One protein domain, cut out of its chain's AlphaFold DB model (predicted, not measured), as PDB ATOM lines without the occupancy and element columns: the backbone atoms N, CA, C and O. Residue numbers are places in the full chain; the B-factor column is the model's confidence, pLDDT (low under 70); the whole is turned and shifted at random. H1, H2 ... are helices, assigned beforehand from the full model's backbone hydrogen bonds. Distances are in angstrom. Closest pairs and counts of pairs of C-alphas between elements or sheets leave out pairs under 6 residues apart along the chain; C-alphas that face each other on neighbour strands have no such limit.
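Overview. This is residues 25 to 105 of the 105 residues of an uncharacterized protein of Halomonas axialensis (UniProt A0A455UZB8). One long helix, H1, lies along one side of an elongated body made largely of loops, and an arm tipped by H3 sticks out far beyond it. Residues 25 to 38 run back along H1 before it starts, the link of residues 58 to 74 folds back beside it, and short H2 follows that link. The printed part has 81 residues with three named helices in the order H1, H2, H3 and no named strand; the class is all helix, with 34 residues, under half, in named elements. The whole is extended, with a radius of gyration of the C-alphas of 19.1 A, and spans 66 by 25 by 17 A, the arm making much of the length.

Arrangement. Start with H1, residues 39 to 57, which touches no helix. Look next at H2, residues 75 to 81, which is apart from H1. Between them, residues 61 to 62 and 70 to 71 form a short antiparallel pairing. Farther along is H3, residues 96 to 103, apart from both. In H1, H2 and H3, every O i to N i+4 pair is within hydrogen-bond range.

Along the chain. Find C-alpha 39 at (89.380, 73.616, -10.098); from there H1 runs 26.9 A to C-alpha 57 at (77.663, 97.761, -12.491). H2 runs from Gln 75 to Gly 81, 9.7 A. H3 runs 11.0 A from Ile 96 to C-alpha 103 at (92.817, 130.940, -35.947).

Size, cuts and confidence. The C-alphas farthest apart, of Lys 36 and Ile 104, are 66.6 A apart. Residues 91 to 105, of which 96 to 103 belong to H3, stand free; the other 66 residues span 42 by 18 by 17 A. The links H1 to H2 and H2 to H3 are long, and the printed part has no cut. The mean pLDDT of the printed part is 94.0, and residue 105 is under 70.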
ATOM      1  N   ALA A  25      90.425  80.890 -25.797       98.38
ATOM      2  CA  ALA A  25      90.287  80.793 -24.345       98.38
ATOM      3  C   ALA A  25      90.195  82.166 -23.650       98.38
ATOM      4  O   ALA A  25      89.758  82.260 -22.497       98.38
ATOM      5  N   SER A  26      90.559  83.243 -24.349       98.69
ATOM      6  CA  SER A  26      90.465  84.615 -23.848       98.69
ATOM      7  C   SER A  26      89.082  85.235 -24.002       98.69
ATOM      8  O   SER A  26      88.815  86.247 -23.357       98.69
ATOM      9  N   HIS A  27      88.180  84.594 -24.753       98.75
ATOM     10  CA  HIS A  27      86.786  85.019 -24.816       98.75
ATOM     11  C   HIS A  27      86.172  85.029 -23.413       98.75
ATOM     12  O   HIS A  27      86.374  84.098 -22.622       98.75
ATOM     13  N   THR A  28      85.412  86.073 -23.100       98.56
ATOM     14  CA  THR A  28      84.873  86.326 -21.758       98.56
ATOM     15  C   THR A  28      84.064  85.144 -21.234       98.56
ATOM     16  O   THR A  28      84.224  84.746 -20.080       98.56
ATOM     17  N   ASP A  29      83.258  84.526 -22.096       98.31
ATOM     18  CA  ASP A  29      82.375  83.414 -21.757       98.31
ATOM     19  C   ASP A  29      83.000  82.025 -21.968       98.31
ATOM     20  O   ASP A  29      82.331  81.017 -21.744       98.31
ATOM     21  N   HIS A  30      84.286  81.925 -22.333       98.69
ATOM     22  CA  HIS A  30      84.924  80.646 -22.663       98.69
ATOM     23  C   HIS A  30      84.708  79.573 -21.581       98.69
ATOM     24  O   HIS A  30      84.282  78.456 -21.872       98.69
ATOM     25  N   PHE A  31      84.957  79.913 -20.312       98.56
ATOM     26  CA  PHE A  31      84.785  78.975 -19.198       98.56
ATOM     27  C   PHE A  31      83.321  78.754 -18.782       98.56
ATOM     28  O   PHE A  31      83.047  77.825 -18.025       98.56
ATOM     29  N   GLU A  32      82.380  79.562 -19.273       98.38
ATOM     30  CA  GLU A  32      80.939  79.314 -19.116       98.38
ATOM     31  C   GLU A  32      80.458  78.194 -20.040       98.38
ATOM     32  O   GLU A  32      79.533  77.457 -19.705       98.38
ATOM     33  N   GLN A  33      81.112  78.040 -21.192       97.88
ATOM     34  CA  GLN A  33      80.726  77.088 -22.232       97.88
ATOM     35  C   GLN A  33      81.275  75.667 -21.998       97.88
ATOM     36  O   GLN A  33      80.880  74.723 -22.686       97.88
ATOM     37  N   LEU A  34      82.191  75.479 -21.041       97.25
ATOM     38  CA  LEU A  34      82.800  74.172 -20.784       97.25
ATOM     39  C   LEU A  34      81.903  73.291 -19.903       97.25
ATOM     40  O   LEU A  34      81.575  73.634 -18.771       97.25
ATOM     41  N   ASN A  35      81.604  72.076 -20.376       96.00
ATOM     42  CA  ASN A  35      80.779  71.100 -19.644       96.00
ATOM     43  C   ASN A  35      81.391  70.635 -18.309       96.00
ATOM     44  O   ASN A  35      80.672  70.233 -17.395       96.00
ATOM     45  N   LYS A  36      82.725  70.612 -18.211       97.06
ATOM     46  CA  LYS A  36      83.468  70.227 -17.005       97.06
ATOM     47  C   LYS A  36      84.680  71.133 -16.857       97.06
ATOM     48  O   LYS A  36      85.501  71.207 -17.766       97.06
ATOM     49  N   LEU A  37      84.792  71.771 -15.699       98.06
ATOM     50  CA  LEU A  37      85.901  72.652 -15.351       98.06
ATOM     51  C   LEU A  37      86.831  71.943 -14.370       98.06
ATOM     52  O   LEU A  37      86.386  71.303 -13.416       98.06
ATOM     53  N   THR A  38      88.133  72.090 -14.581       98.44
ATOM     54  CA  THR A  38      89.112  71.843 -13.517       98.44
ATOM     55  C   THR A  38      88.942  72.884 -12.400       98.44
ATOM     56  O   THR A  38      88.426  73.977 -12.652       98.44
ATOM     57  N   PRO A  39      89.432  72.624 -11.173       98.56
ATOM     58  CA  PRO A  39      89.380  73.616 -10.098       98.56
ATOM     59  C   PRO A  39      90.046  74.958 -10.452       98.56
ATOM     60  O   PRO A  39      89.598  76.001  -9.987       98.56
ATOM     61  N   ALA A  40      91.102  74.947 -11.275       98.19
ATOM     62  CA  ALA A  40      91.755  76.169 -11.747       98.19
ATOM     63  C   ALA A  40      90.858  76.959 -12.710       98.19
ATOM     64  O   ALA A  40      90.638  78.148 -12.500       98.19
ATOM     65  N   GLN A  41      90.254  76.289 -13.696       98.56
ATOM     66  CA  GLN A  41      89.331  76.930 -14.637       98.56
ATOM     67  C   GLN A  41      88.060  77.440 -13.946       98.56
ATOM     68  O   GLN A  41      87.533  78.481 -14.320       98.56
ATOM     69  N   GLN A  42      87.582  76.742 -12.912       98.69
ATOM     70  CA  GLN A  42      86.454  77.218 -12.115       98.69
ATOM     71  C   GLN A  42      86.789  78.526 -11.390       98.69
ATOM     72  O   GLN A  42      86.001  79.465 -11.458       98.69
ATOM     73  N   ARG A  43      87.976  78.632 -10.777       98.69
ATOM     74  CA  ARG A  43      88.441  79.894 -10.177       98.69
ATOM     75  C   ARG A  43      88.587  81.005 -11.213       98.69
ATOM     76  O   ARG A  43      88.090  82.097 -10.979       98.69
ATOM     77  N   ALA A  44      89.203  80.717 -12.361       98.69
ATOM     78  CA  ALA A  44      89.349  81.681 -13.450       98.69
ATOM     79  C   ALA A  44      87.991  82.215 -13.935       98.69
ATOM     80  O   ALA A  44      87.814  83.422 -14.075       98.69
ATOM     81  N   ARG A  45      87.001  81.332 -14.124       98.75
ATOM     82  CA  ARG A  45      85.622  81.720 -14.451       98.75
ATOM     83  C   ARG A  45      85.029  82.634 -13.384       98.75
ATOM     84  O   ARG A  45      84.469  83.675 -13.709       98.75
ATOM     85  N   ASP A  46      85.148  82.256 -12.116       98.81
ATOM     86  CA  ASP A  46      84.554  83.011 -11.016       98.81
ATOM     87  C   ASP A  46      85.238  84.391 -10.848       98.81
ATOM     88  O   ASP A  46      84.555  85.384 -10.590       98.81
ATOM     89  N   HIS A  47      86.547  84.500 -11.105       98.88
ATOM     90  CA  HIS A  47      87.252  85.786 -11.195       98.88
ATOM     91  C   HIS A  47      86.783  86.630 -12.392       98.88
ATOM     92  O   HIS A  47      86.511  87.818 -12.223       98.88
ATOM     93  N   ARG A  48      86.633  86.034 -13.587       98.81
ATOM     94  CA  ARG A  48      86.096  86.732 -14.773       98.81
ATOM     95  C   ARG A  48      84.680  87.249 -14.524       98.81
ATOM     96  O   ARG A  48      84.398  88.395 -14.853       98.81
ATOM     97  N   ARG A  49      83.816  86.461 -13.872       98.81
ATOM     98  CA  ARG A  49      82.477  86.903 -13.439       98.81
ATOM     99  C   ARG A  49      82.553  88.095 -12.492       98.81
ATOM    100  O   ARG A  49      81.821  89.061 -12.687       98.81
ATOM    101  N   LEU A  50      83.421  88.037 -11.478       98.88
ATOM    102  CA  LEU A  50      83.593  89.141 -10.531       98.88
ATOM    103  C   LEU A  50      84.010  90.426 -11.251       98.88
ATOM    104  O   LEU A  50      83.376  91.459 -11.051       98.88
ATOM    105  N   LEU A  51      85.024  90.351 -12.116       98.81
ATOM    106  CA  LEU A  51      85.483  91.490 -12.907       98.81
ATOM    107  C   LEU A  51      84.367  92.031 -13.809       98.81
ATOM    108  O   LEU A  51      84.041  93.214 -13.738       98.81
ATOM    109  N   TYR A  52      83.748  91.155 -14.606       98.75
ATOM    110  CA  TYR A  52      82.678  91.511 -15.533       98.75
ATOM    111  C   TYR A  52      81.537  92.232 -14.816       98.75
ATOM    112  O   TYR A  52      81.147  93.327 -15.215       98.75
ATOM    113  N   HIS A  53      81.021  91.658 -13.727       98.75
ATOM    114  CA  HIS A  53      79.903  92.249 -13.001       98.75
ATOM    115  C   HIS A  53      80.286  93.546 -12.286       98.75
ATOM    116  O   HIS A  53      79.479  94.472 -12.282       98.75
ATOM    117  N   ALA A  54      81.496  93.648 -11.727       98.62
ATOM    118  CA  ALA A  54      81.963  94.880 -11.094       98.62
ATOM    119  C   ALA A  54      82.050  96.036 -12.102       98.62
ATOM    120  O   ALA A  54      81.537  97.122 -11.838       98.62
ATOM    121  N   MET A  55      82.633  95.789 -13.278       98.62
ATOM    122  CA  MET A  55      82.741  96.786 -14.346       98.62
ATOM    123  C   MET A  55      81.366  97.136 -14.927       98.62
ATOM    124  O   MET A  55      81.031  98.311 -15.078       98.62
ATOM    125  N   HIS A  56      80.527  96.127 -15.180       98.19
ATOM    126  CA  HIS A  56      79.188  96.329 -15.729       98.19
ATOM    127  C   HIS A  56      78.286  97.152 -14.799       98.19
ATOM    128  O   HIS A  56      77.557  98.029 -15.258       98.19
ATOM    129  N   GLN A  57      78.382  96.950 -13.481       98.38
ATOM    130  CA  GLN A  57      77.663  97.761 -12.491       98.38
ATOM    131  C   GLN A  57      78.038  99.249 -12.525       98.38
ATOM    132  O   GLN A  57      77.244 100.077 -12.086       98.38
ATOM    133  N   GLN A  58      79.219  99.597 -13.045       98.06
ATOM    134  CA  GLN A  58      79.662 100.985 -13.223       98.06
ATOM    135  C   GLN A  58      79.365 101.538 -14.628       98.06
ATOM    136  O   GLN A  58      79.788 102.644 -14.956       98.06
ATOM    137  N   GLY A  59      78.624 100.797 -15.458       97.75
ATOM    138  CA  GLY A  59      78.198 101.239 -16.787       97.75
ATOM    139  C   GLY A  59      79.184 100.941 -17.916       97.75
ATOM    140  O   GLY A  59      78.989 101.442 -19.023       97.75
ATOM    141  N   PHE A  60      80.219 100.133 -17.669       98.56
ATOM    142  CA  PHE A  60      81.096  99.628 -18.727       98.56
ATOM    143  C   PHE A  60      80.451  98.450 -19.470       98.56
ATOM    144  O   PHE A  60      79.669  97.674 -18.909       98.56
ATOM    145  N   THR A  61      80.838  98.268 -20.727       98.56
ATOM    146  CA  THR A  61      80.574  97.046 -21.502       98.56
ATOM    147  C   THR A  61      81.869  96.272 -21.681       98.56
ATOM    148  O   THR A  61      82.942  96.844 -21.554       98.56
ATOM    149  N   ASN A  62      81.786  94.978 -21.970       98.62
ATOM    150  CA  ASN A  62      82.955  94.138 -22.226       98.62
ATOM    151  C   ASN A  62      83.017  93.749 -23.706       98.62
ATOM    152  O   ASN A  62      81.980  93.447 -24.301       98.62
ATOM    153  N   LEU A  63      84.230  93.690 -24.254       98.38
ATOM    154  CA  LEU A  63      84.484  93.097 -25.560       98.38
ATOM    155  C   LEU A  63      84.463  91.558 -25.434       98.38
ATOM    156  O   LEU A  63      85.318  90.999 -24.747       98.38
ATOM    157  N   PRO A  64      83.549  90.829 -26.105       98.31
ATOM    158  CA  PRO A  64      83.374  89.390 -25.879       98.31
ATOM    159  C   PRO A  64      84.606  88.520 -26.160       98.31
ATOM    160  O   PRO A  64      84.729  87.433 -25.595       98.31
ATOM    161  N   SER A  65      85.509  88.968 -27.037       98.38
ATOM    162  CA  SER A  65      86.733  88.240 -27.385       98.38
ATOM    163  C   SER A  65      87.858  88.385 -26.355       98.38
ATOM    164  O   SER A  65      88.810  87.609 -26.409       98.38
ATOM    165  N   GLU A  66      87.757  89.339 -25.426       98.62
ATOM    166  CA  GLU A  66      88.834  89.728 -24.510       98.62
ATOM    167  C   GLU A  66      88.286  89.932 -23.091       98.62
ATOM    168  O   GLU A  66      87.655  90.945 -22.781       98.62
ATOM    169  N   TRP A  67      88.549  88.982 -22.187       98.75
ATOM    170  CA  TRP A  67      88.028  89.034 -20.813       98.75
ATOM    171  C   TRP A  67      88.481  90.263 -20.006       98.75
ATOM    172  O   TRP A  67      87.851  90.594 -19.000       98.75
ATOM    173  N   TRP A  68      89.576  90.911 -20.413       98.81
ATOM    174  CA  TRP A  68      90.166  92.074 -19.745       98.81
ATOM    175  C   TRP A  68      89.684  93.419 -20.299       98.81
ATOM    176  O   TRP A  68      89.873  94.433 -19.624       98.81
ATOM    177  N   HIS A  69      89.088  93.448 -21.499       98.69
ATOM    178  CA  HIS A  69      88.777  94.692 -22.202       98.69
ATOM    179  C   HIS A  69      87.363  95.184 -21.905       98.69
ATOM    180  O   HIS A  69      86.374  94.455 -22.041       98.69
ATOM    181  N   PHE A  70      87.267  96.456 -21.539       98.69
ATOM    182  CA  PHE A  70      86.017  97.141 -21.256       98.69
ATOM    183  C   PHE A  70      85.937  98.502 -21.943       98.69
ATOM    184  O   PHE A  70      86.877  99.297 -21.883       98.69
ATOM    185  N   ASP A  71      84.779  98.800 -22.512       98.25
ATOM    186  CA  ASP A  71      84.496 100.036 -23.236       98.25
ATOM    187  C   ASP A  71      83.615 100.973 -22.397       98.25
ATOM    188  O   ASP A  71      82.786 100.530 -21.590       98.25
ATOM    189  N   PHE A  72      83.776 102.285 -22.597       97.75
ATOM    190  CA  PHE A  72      82.916 103.298 -21.980       97.75
ATOM    191  C   PHE A  72      82.734 104.509 -22.892       97.75
ATOM    192  O   PHE A  72      83.670 105.258 -23.164       97.75
ATOM    193  N   GLY A  73      81.498 104.729 -23.332       97.38
ATOM    194  CA  GLY A  73      81.105 105.887 -24.127       97.38
ATOM    195  C   GLY A  73      81.544 105.864 -25.594       97.38
ATOM    196  O   GLY A  73      81.141 106.755 -26.331       97.38
ATOM    197  N   ASP A  74      82.331 104.894 -26.051       96.75
ATOM    198  CA  ASP A  74      82.688 104.741 -27.466       96.75
ATOM    199  C   ASP A  74      81.630 103.950 -28.270       96.75
ATOM    200  O   ASP A  74      80.497 103.722 -27.829       96.75
ATOM    201  N   GLN A  75      81.982 103.574 -29.502       96.62
ATOM    202  CA  GLN A  75      81.096 102.861 -30.424       96.62
ATOM    203  C   GLN A  75      80.815 101.417 -29.998       96.62
ATOM    204  O   GLN A  75      79.692 100.950 -30.189       96.62
ATOM    205  N   LEU A  76      81.800 100.717 -29.426       96.88
ATOM    206  CA  LEU A  76      81.616  99.349 -28.944       96.88
ATOM    207  C   LEU A  76      80.777  99.351 -27.671       96.88
ATOM    208  O   LEU A  76      79.858  98.541 -27.554       96.88
ATOM    209  N   TRP A  77      80.989 100.334 -26.796       98.31
ATOM    210  CA  TRP A  77      80.109 100.589 -25.663       98.31
ATOM    211  C   TRP A  77      78.664 100.816 -26.088       98.31
ATOM    212  O   TRP A  77      77.756 100.163 -25.572       98.31
ATOM    213  N   ALA A  78      78.434 101.686 -27.074       97.94
ATOM    214  CA  ALA A  78      77.083 101.932 -27.556       97.94
ATOM    215  C   ALA A  78      76.452 100.669 -28.157       97.94
ATOM    216  O   ALA A  78      75.296 100.359 -27.871       97.94
ATOM    217  N   HIS A  79      77.229  99.910 -28.934       97.62
ATOM    218  CA  HIS A  79      76.780  98.677 -29.567       97.62
ATOM    219  C   HIS A  79      76.415  97.585 -28.552       97.62
ATOM    220  O   HIS A  79      75.290  97.088 -28.566       97.62
ATOM    221  N   TYR A  80      77.338  97.228 -27.655       97.25
ATOM    222  CA  TYR A  80      77.140  96.144 -26.689       97.25
ATOM    223  C   TYR A  80      76.212  96.528 -25.533       97.25
ATOM    224  O   TYR A  80      75.544  95.660 -24.976       97.25
ATOM    225  N   GLY A  81      76.138  97.813 -25.181       96.19
ATOM    226  CA  GLY A  81      75.236  98.328 -24.149       96.19
ATOM    227  C   GLY A  81      73.822  98.634 -24.651       96.19
ATOM    228  O   GLY A  81      72.932  98.908 -23.849       96.19
ATOM    229  N   GLY A  82      73.587  98.589 -25.968       96.88
ATOM    230  CA  GLY A  82      72.295  98.934 -26.566       96.88
ATOM    231  C   GLY A  82      71.959 100.428 -26.475       96.88
ATOM    232  O   GLY A  82      70.785 100.800 -26.433       96.88
ATOM    233  N   HIS A  83      72.973 101.294 -26.431       96.94
ATOM    234  CA  HIS A  83      72.785 102.741 -26.432       96.94
ATOM    235  C   HIS A  83      72.566 103.249 -27.862       96.94
ATOM    236  O   HIS A  83      73.159 102.759 -28.820       96.94
ATOM    237  N   SER A  84      71.729 104.277 -28.023       97.44
ATOM    238  CA  SER A  84      71.395 104.822 -29.348       97.44
ATOM    239  C   SER A  84      72.568 105.513 -30.052       97.44
ATOM    240  O   SER A  84      72.521 105.699 -31.265       97.44
ATOM    241  N   ALA A  85      73.582 105.947 -29.301       97.12
ATOM    242  CA  ALA A  85      74.769 106.617 -29.815       97.12
ATOM    243  C   ALA A  85      75.941 106.492 -28.830       97.12
ATOM    244  O   ALA A  85      75.731 106.346 -27.625       97.12
ATOM    245  N   ALA A  86      77.161 106.602 -29.355       97.50
ATOM    246  CA  ALA A  86      78.369 106.788 -28.558       97.50
ATOM    247  C   ALA A  86      78.416 108.209 -27.965       97.50
ATOM    248  O   ALA A  86      78.003 109.175 -28.609       97.50
ATOM    249  N   CYS A  87      78.955 108.339 -26.755       96.50
ATOM    250  CA  CYS A  87      79.276 109.619 -26.119       96.50
ATOM    251  C   CYS A  87      80.519 110.269 -26.741       96.50
ATOM    252  O   CYS A  87      80.620 111.494 -26.804       96.50
ATOM    253  N   TYR A  88      81.470 109.444 -27.179       94.00
ATOM    254  CA  TYR A  88      82.754 109.859 -27.720       94.00
ATOM    255  C   TYR A  88      82.882 109.414 -29.176       94.00
ATOM    256  O   TYR A  88      82.537 108.292 -29.546       94.00
ATOM    257  N   GLY A  89      83.381 110.324 -30.007       88.69
ATOM    258  CA  GLY A  89      83.757 110.046 -31.387       88.69
ATOM    259  C   GLY A  89      85.271 109.894 -31.541       88.69
ATOM    260  O   GLY A  89      86.010 110.004 -30.560       88.69
ATOM    261  N   PRO A  90      85.747 109.685 -32.778       85.56
ATOM    262  CA  PRO A  90      87.168 109.725 -33.090       85.56
ATOM    263  C   PRO A  90      87.802 111.011 -32.553       85.56
ATOM    264  O   PRO A  90      87.331 112.112 -32.842       85.56
ATOM    265  N   ALA A  91      88.866 110.866 -31.771       81.81
ATOM    266  CA  ALA A  91      89.680 111.994 -31.359       81.81
ATOM    267  C   ALA A  91      90.753 112.233 -32.423       81.81
ATOM    268  O   ALA A  91      91.584 111.363 -32.688       81.81
ATOM    269  N   GLU A  92      90.754 113.417 -33.027       79.50
ATOM    270  CA  GLU A  92      91.902 113.876 -33.799       79.50
ATOM    271  C   GLU A  92      92.919 114.515 -32.854       79.50
ATOM    272  O   GLU A  92      92.569 115.318 -31.985       79.50
ATOM    273  N   LEU A  93      94.200 114.192 -33.037       76.31
ATOM    274  CA  LEU A  93      95.259 114.957 -32.391       76.31
ATOM    275  C   LEU A  93      95.222 116.385 -32.938       76.31
ATOM    276  O   LEU A  93      95.236 116.600 -34.152       76.31
ATOM    277  N   ASP A  94      95.201 117.372 -32.043       75.75
ATOM    278  CA  ASP A  94      95.199 118.777 -32.440       75.75
ATOM    279  C   ASP A  94      96.596 119.180 -32.940       75.75
ATOM    280  O   ASP A  94      97.464 119.664 -32.195       75.75
ATOM    281  N   THR A  95      96.834 118.909 -34.224       84.88
ATOM    282  CA  THR A  95      98.082 119.239 -34.908       84.88
ATOM    283  C   THR A  95      98.303 120.752 -34.919       84.88
ATOM    284  O   THR A  95      97.373 121.549 -34.769       84.88
ATOM    285  N   ILE A  96      99.559 121.171 -35.101       82.94
ATOM    286  CA  ILE A  96      99.884 122.589 -35.309       82.94
ATOM    287  C   ILE A  96      99.057 123.131 -36.484       82.94
ATOM    288  O   ILE A  96      98.447 124.186 -36.364       82.94
ATOM    289  N   GLU A  97      98.949 122.374 -37.575       82.25
ATOM    290  CA  GLU A  97      98.155 122.746 -38.750       82.25
ATOM    291  C   GLU A  97      96.660 122.936 -38.435       82.25
ATOM    292  O   GLU A  97      96.077 123.944 -38.837       82.25
ATOM    293  N   ASN A  98      96.053 122.031 -37.656       80.56
ATOM    294  CA  ASN A  98      94.656 122.142 -37.224       80.56
ATOM    295  C   ASN A  98      94.425 123.376 -36.336       80.56
ATOM    296  O   ASN A  98      93.411 124.062 -36.485       80.56
ATOM    297  N   ARG A  99      95.391 123.716 -35.470       77.56
ATOM    298  CA  ARG A  99      95.360 124.945 -34.658       77.56
ATOM    299  C   ARG A  99      95.470 126.212 -35.495       77.56
ATOM    300  O   ARG A  99      94.690 127.135 -35.273       77.56
ATOM    301  N   TRP A 100      96.386 126.247 -36.465       77.38
ATOM    302  CA  TRP A 100      96.506 127.380 -37.385       77.38
ATOM    303  C   TRP A 100      95.207 127.576 -38.167       77.38
ATOM    304  O   TRP A 100      94.658 128.668 -38.130       77.38
ATOM    305  N   ARG A 101      94.637 126.529 -38.779       79.81
ATOM    306  CA  ARG A 101      93.384 126.634 -39.557       79.81
ATOM    307  C   ARG A 101      92.201 127.209 -38.762       79.81
ATOM    308  O   ARG A 101      91.395 127.917 -39.350       79.81
ATOM    309  N   ARG A 102      92.107 126.962 -37.447       77.69
ATOM    310  CA  ARG A 102      91.054 127.541 -36.583       77.69
ATOM    311  C   ARG A 102      91.277 129.014 -36.206       77.69
ATOM    312  O   ARG A 102      90.325 129.652 -35.786       77.69
ATOM    313  N   GLN A 103      92.503 129.539 -36.294       76.50
ATOM    314  CA  GLN A 103      92.817 130.940 -35.947       76.50
ATOM    315  C   GLN A 103      92.663 131.920 -37.119       76.50
ATOM    316  O   GLN A 103      92.614 133.127 -36.893       76.50
ATOM    317  N   ILE A 104      92.629 131.415 -38.352       74.50
ATOM    318  CA  ILE A 104      92.536 132.209 -39.593       74.50
ATOM    319  C   ILE A 104      91.191 132.041 -40.322       74.50
ATOM    320  O   ILE A 104      91.043 132.556 -41.430       74.50
ATOM    321  N   GLY A 105      90.224 131.352 -39.707       54.03
ATOM    322  CA  GLY A 105      88.810 131.346 -40.102       54.03
ATOM    323  C   GLY A 105      87.975 132.151 -39.119       54.03
ATOM    324  O   GLY A 105      86.987 132.763 -39.575       54.03
TER     325      GLY A 105